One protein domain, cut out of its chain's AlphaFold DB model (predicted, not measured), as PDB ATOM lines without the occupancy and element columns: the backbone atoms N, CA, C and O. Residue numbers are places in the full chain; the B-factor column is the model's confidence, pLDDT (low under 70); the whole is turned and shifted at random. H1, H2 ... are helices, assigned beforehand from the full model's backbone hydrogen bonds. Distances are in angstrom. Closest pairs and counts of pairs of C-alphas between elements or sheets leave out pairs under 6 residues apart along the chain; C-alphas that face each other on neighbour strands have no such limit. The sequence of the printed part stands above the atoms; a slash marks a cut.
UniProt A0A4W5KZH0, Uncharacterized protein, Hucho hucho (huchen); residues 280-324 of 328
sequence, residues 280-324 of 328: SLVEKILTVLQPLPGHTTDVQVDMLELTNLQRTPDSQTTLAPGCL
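Overview. This is residues 280 to 324 of the 328 residues of an uncharacterized protein of Hucho hucho (huchen) (UniProt A0A4W5KZH0). This is a domain of little regular structure: a small helix, H1, lies toward one end of the longest axis and a shorter one, H2, toward the other, with a long winding link between them. The link loops out around residues 293 to 296 before running on to H2, and the last residues, 319 to 324, fold back toward the H1 end. The printed part has 45 residues with two named helices, H1 then H2, and no named strand; its class is all helix, with 12 residues in named elements. It is only just loose, close to compact, with a radius of gyration of the C-alphas of 11.6 A and spans of 31 by 22 by 15 A.

Along the chain. H1, residues 281 to 288, is 10.6 A long and begins at C-alpha 281 (20.730, 48.855, -12.120). H2, residues 315 to 318, ends at C-alpha 318 (6.221, 48.161, 12.562).

Arrangement. H1 and H2 are apart. Every O i to N i+4 pair of H1 is within hydrogen-bond range; H2 is too short for such a pair.

Size, cuts and confidence. The C-alphas farthest apart, of Ser 280 and Asp 314, are 34.0 A apart. The link, residues 289 to 314, is long. The printed part has no cut. Residues 315 to 316 are under pLDDT 70.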
ATOM      1  N   SER A 280      20.305  49.372 -16.998       83.56
ATOM      2  CA  SER A 280      21.006  49.855 -15.806       83.56
ATOM      3  C   SER A 280      20.383  49.349 -14.503       83.56
ATOM      4  O   SER A 280      19.185  49.080 -14.410       83.56
ATOM      5  N   LEU A 281      21.205  49.231 -13.456       85.94
ATOM      6  CA  LEU A 281      20.730  48.855 -12.120       85.94
ATOM      7  C   LEU A 281      19.737  49.885 -11.560       85.94
ATOM      8  O   LEU A 281      18.749  49.497 -10.947       85.94
ATOM      9  N   VAL A 282      19.973  51.177 -11.809       83.94
ATOM     10  CA  VAL A 282      19.080  52.259 -11.364       83.94
ATOM     11  C   VAL A 282      17.695  52.113 -11.989       83.94
ATOM     12  O   VAL A 282      16.704  52.201 -11.277       83.94
ATOM     13  N   GLU A 283      17.604  51.803 -13.282       83.25
ATOM     14  CA  GLU A 283      16.320  51.550 -13.948       83.25
ATOM     15  C   GLU A 283      15.555  50.393 -13.291       83.25
ATOM     16  O   GLU A 283      14.359  50.510 -13.027       83.25
ATOM     17  N   LYS A 284      16.246  49.294 -12.955       87.25
ATOM     18  CA  LYS A 284      15.633  48.160 -12.244       87.25
ATOM     19  C   LYS A 284      15.132  48.566 -10.863       87.25
ATOM     20  O   LYS A 284      14.022  48.197 -10.499       87.25
ATOM     21  N   ILE A 285      15.929  49.333 -10.120       89.06
ATOM     22  CA  ILE A 285      15.554  49.845  -8.797       89.06
ATOM     23  C   ILE A 285      14.291  50.708  -8.904       89.06
ATOM     24  O   ILE A 285      13.312  50.421  -8.222       89.06
ATOM     25  N   LEU A 286      14.283  51.699  -9.800       85.81
ATOM     26  CA  LEU A 286      13.161  52.625  -9.981       85.81
ATOM     27  C   LEU A 286      11.904  51.954 -10.559       85.81
ATOM     28  O   LEU A 286      10.801  52.438 -10.338       85.81
ATOM     29  N   THR A 287      12.055  50.848 -11.297       84.81
ATOM     30  CA  THR A 287      10.919  50.088 -11.850       84.81
ATOM     31  C   THR A 287      10.291  49.148 -10.818       84.81
ATOM     32  O   THR A 287       9.090  48.890 -10.872       84.81
ATOM     33  N   VAL A 288      11.092  48.589  -9.905       88.12
ATOM     34  CA  VAL A 288      10.645  47.552  -8.959       88.12
ATOM     35  C   VAL A 288      10.219  48.138  -7.616       88.12
ATOM     36  O   VAL A 288       9.261  47.647  -7.017       88.12
ATOM     37  N   LEU A 289      10.929  49.152  -7.120       90.94
ATOM     38  CA  LEU A 289      10.659  49.743  -5.814       90.94
ATOM     39  C   LEU A 289       9.625  50.866  -5.911       90.94
ATOM     40  O   LEU A 289       9.543  51.588  -6.902       90.94
ATOM     41  N   GLN A 290       8.829  51.014  -4.855       91.25
ATOM     42  CA  GLN A 290       7.862  52.103  -4.742       91.25
ATOM     43  C   GLN A 290       8.558  53.406  -4.329       91.25
ATOM     44  O   GLN A 290       9.619  53.347  -3.705       91.25
ATOM     45  N   PRO A 291       7.973  54.580  -4.617       92.62
ATOM     46  CA  PRO A 291       8.463  55.843  -4.077       92.62
ATOM     47  C   PRO A 291       8.500  55.820  -2.547       92.62
ATOM     48  O   PRO A 291       7.575  55.312  -1.908       92.62
ATOM     49  N   LEU A 292       9.551  56.389  -1.957       93.25
ATOM     50  CA  LEU A 292       9.614  56.580  -0.511       93.25
ATOM     51  C   LEU A 292       8.524  57.590  -0.098       93.25
ATOM     52  O   LEU A 292       8.429  58.655  -0.715       93.25
ATOM     53  N   PRO A 293       7.691  57.312   0.925       90.25
ATOM     54  CA  PRO A 293       6.646  58.243   1.340       90.25
ATOM     55  C   PRO A 293       7.190  59.652   1.616       90.25
ATOM     56  O   PRO A 293       8.215  59.820   2.276       90.25
ATOM     57  N   GLY A 294       6.509  60.667   1.080       89.12
ATOM     58  CA  GLY A 294       6.916  62.071   1.202       89.12
ATOM     59  C   GLY A 294       8.082  62.503   0.302       89.12
ATOM     60  O   GLY A 294       8.456  63.667   0.354       89.12
ATOM     61  N   HIS A 295       8.631  61.612  -0.530       92.50
ATOM     62  CA  HIS A 295       9.740  61.915  -1.436       92.50
ATOM     63  C   HIS A 295       9.311  61.785  -2.900       92.50
ATOM     64  O   HIS A 295       8.460  60.969  -3.256       92.50
ATOM     65  N   THR A 296       9.925  62.590  -3.761       91.69
ATOM     66  CA  THR A 296       9.717  62.566  -5.216       91.69
ATOM     67  C   THR A 296      10.833  61.840  -5.964       91.69
ATOM     68  O   THR A 296      10.621  61.386  -7.088       91.69
ATOM     69  N   THR A 297      12.014  61.722  -5.356       90.62
ATOM     70  CA  THR A 297      13.243  61.239  -6.005       90.62
ATOM     71  C   THR A 297      13.862  59.999  -5.365       90.62
ATOM     72  O   THR A 297      14.756  59.408  -5.967       90.62
ATOM     73  N   ASP A 298      13.398  59.587  -4.183       92.81
ATOM     74  CA  ASP A 298      13.882  58.389  -3.486       92.81
ATOM     75  C   ASP A 298      12.843  57.255  -3.511       92.81
ATOM     76  O   ASP A 298      11.655  57.464  -3.770       92.81
ATOM     77  N   VAL A 299      13.297  56.038  -3.233       93.69
ATOM     78  CA  VAL A 299      12.495  54.816  -3.257       93.69
ATOM     79  C   VAL A 299      12.538  54.093  -1.919       93.69
ATOM     80  O   VAL A 299      13.531  54.110  -1.195       93.69
ATOM     81  N   GLN A 300      11.438  53.424  -1.603       93.00
ATOM     82  CA  GLN A 300      11.293  52.579  -0.435       93.00
ATOM     83  C   GLN A 300      12.011  51.244  -0.657       93.00
ATOM     84  O   GLN A 300      11.634  50.444  -1.515       93.00
ATOM     85  N   VAL A 301      13.015  50.979   0.175       91.31
ATOM     86  CA  VAL A 301      13.689  49.678   0.260       91.31
ATOM     87  C   VAL A 301      12.979  48.825   1.313       91.31
ATOM     88  O   VAL A 301      12.806  49.262   2.453       91.31
ATOM     89  N   ASP A 302      12.556  47.613   0.938       87.81
ATOM     90  CA  ASP A 302      11.995  46.648   1.891       87.81
ATOM     91  C   ASP A 302      13.097  46.185   2.851       87.81
ATOM     92  O   ASP A 302      14.068  45.541   2.452       87.81
ATOM     93  N   MET A 303      12.940  46.535   4.126       90.25
ATOM     94  CA  MET A 303      13.898  46.203   5.175       90.25
ATOM     95  C   MET A 303      13.588  44.864   5.844       90.25
ATOM     96  O   MET A 303      14.376  44.424   6.676       90.25
ATOM     97  N   LEU A 304      12.460  44.212   5.527       88.94
ATOM     98  CA  LEU A 304      11.993  43.023   6.245       88.94
ATOM     99  C   LEU A 304      13.030  41.900   6.222       88.94
ATOM    100  O   LEU A 304      13.313  41.306   7.261       88.94
ATOM    101  N   GLU A 305      13.643  41.684   5.058       86.44
ATOM    102  CA  GLU A 305      14.679  40.670   4.823       86.44
ATOM    103  C   GLU A 305      15.972  40.927   5.629       86.44
ATOM    104  O   GLU A 305      16.809  40.039   5.760       86.44
ATOM    105  N   LEU A 306      16.144  42.129   6.195       89.00
ATOM    106  CA  LEU A 306      17.260  42.488   7.080       89.00
ATOM    107  C   LEU A 306      16.918  42.307   8.569       89.00
ATOM    108  O   LEU A 306      17.699  42.692   9.442       89.00
ATOM    109  N   THR A 307      15.752  41.738   8.878       88.44
ATOM    110  CA  THR A 307      15.252  41.551  10.244       88.44
ATOM    111  C   THR A 307      14.856  40.097  10.504       88.44
ATOM    112  O   THR A 307      14.732  39.289   9.592       88.44
ATOM    113  N   ASN A 308      14.597  39.764  11.772       88.12
ATOM    114  CA  ASN A 308      14.000  38.479  12.162       88.12
ATOM    115  C   ASN A 308      12.456  38.515  12.174       88.12
ATOM    116  O   ASN A 308      11.826  37.611  12.727       88.12
ATOM    117  N   LEU A 309      11.833  39.579  11.651       87.44
ATOM    118  CA  LEU A 309      10.378  39.718  11.638       87.44
ATOM    119  C   LEU A 309       9.770  38.812  10.563       87.44
ATOM    120  O   LEU A 309      10.289  38.682   9.458       87.44
ATOM    121  N   GLN A 310       8.634  38.191  10.878       84.44
ATOM    122  CA  GLN A 310       7.866  37.437   9.890       84.44
ATOM    123  C   GLN A 310       6.979  38.381   9.082       84.44
ATOM    124  O   GLN A 310       6.426  39.330   9.637       84.44
ATOM    125  N   ARG A 311       6.796  38.092   7.785       84.00
ATOM    126  CA  ARG A 311       5.891  38.855   6.914       84.00
ATOM    127  C   ARG A 311       4.440  38.631   7.345       84.00
ATOM    128  O   ARG A 311       3.777  37.700   6.896       84.00
ATOM    129  N   THR A 312       3.954  39.496   8.222       82.25
ATOM    130  CA  THR A 312       2.557  39.578   8.663       82.25
ATOM    131  C   THR A 312       1.986  40.951   8.292       82.25
ATOM    132  O   THR A 312       2.761  41.888   8.090       82.25
ATOM    133  N   PRO A 313       0.656  41.129   8.207       75.44
ATOM    134  CA  PRO A 313       0.064  42.454   7.994       75.44
ATOM    135  C   PRO A 313       0.571  43.505   8.999       75.44
ATOM    136  O   PRO A 313       0.852  44.635   8.614       75.44
ATOM    137  N   ASP A 314       0.802  43.106  10.254       71.25
ATOM    138  CA  ASP A 314       1.317  43.990  11.312       71.25
ATOM    139  C   ASP A 314       2.814  44.328  11.166       71.25
ATOM    140  O   ASP A 314       3.290  45.352  11.660       71.25
ATOM    141  N   SER A 315       3.590  43.491  10.467       67.12
ATOM    142  CA  SER A 315       5.018  43.755  10.229       67.12
ATOM    143  C   SER A 315       5.252  44.966   9.318       67.12
ATOM    144  O   SER A 315       6.257  45.657   9.474       67.12
ATOM    145  N   GLN A 316       4.297  45.277   8.429       63.28
ATOM    146  CA  GLN A 316       4.389  46.405   7.494       63.28
ATOM    147  C   GLN A 316       4.272  47.768   8.187       63.28
ATOM    148  O   GLN A 316       4.823  48.744   7.695       63.28
ATOM    149  N   THR A 317       3.572  47.848   9.321       70.94
ATOM    150  CA  THR A 317       3.427  49.093  10.094       70.94
ATOM    151  C   THR A 317       4.509  49.258  11.157       70.94
ATOM    152  O   THR A 317       4.729  50.364  11.644       70.94
ATOM    153  N   THR A 318       5.191  48.168  11.515       79.94
ATOM    154  CA  THR A 318       6.221  48.161  12.562       79.94
ATOM    155  C   THR A 318       7.600  48.538  12.017       79.94
ATOM    156  O   THR A 318       8.409  49.122  12.737       79.94
ATOM    157  N   LEU A 319       7.887  48.203  10.755       85.81
ATOM    158  CA  LEU A 319       9.196  48.412  10.147       85.81
ATOM    159  C   LEU A 319       9.195  49.640   9.233       85.81
ATOM    160  O   LEU A 319       8.483  49.680   8.231       85.81
ATOM    161  N   ALA A 320      10.024  50.631   9.563       87.25
ATOM    162  CA  ALA A 320      10.228  51.784   8.696       87.25
ATOM    163  C   ALA A 320      10.923  51.364   7.385       87.25
ATOM    164  O   ALA A 320      11.826  50.519   7.416       87.25
ATOM    165  N   PRO A 321      10.536  51.948   6.238       90.19
ATOM    166  CA  PRO A 321      11.203  51.680   4.974       90.19
ATOM    167  C   PRO A 321      12.651  52.172   4.985       90.19
ATOM    168  O   PRO A 321      12.965  53.211   5.565       90.19
ATOM    169  N   GLY A 322      13.525  51.437   4.299       90.88
ATOM    170  CA  GLY A 322      14.848  51.931   3.937       90.88
ATOM    171  C   GLY A 322      14.765  52.875   2.740       90.88
ATOM    172  O   GLY A 322      13.711  53.021   2.120       90.88
ATOM    173  N   CYS A 323      15.890  53.491   2.395       92.75
ATOM    174  CA  CYS A 323      15.995  54.463   1.308       92.75
ATOM    175  C   CYS A 323      17.356  54.355   0.601       92.75
ATOM    176  O   CYS A 323      18.242  53.641   1.080       92.75
ATOM    177  N   LEU A 324      17.523  55.023  -0.547       90.44
ATOM    178  CA  LEU A 324      18.805  55.045  -1.264       90.44
ATOM    179  C   LEU A 324      19.746  56.138  -0.764       90.44
ATOM    180  O   LEU A 324      20.963  55.997  -0.928       90.44
TER     181      LEU A 324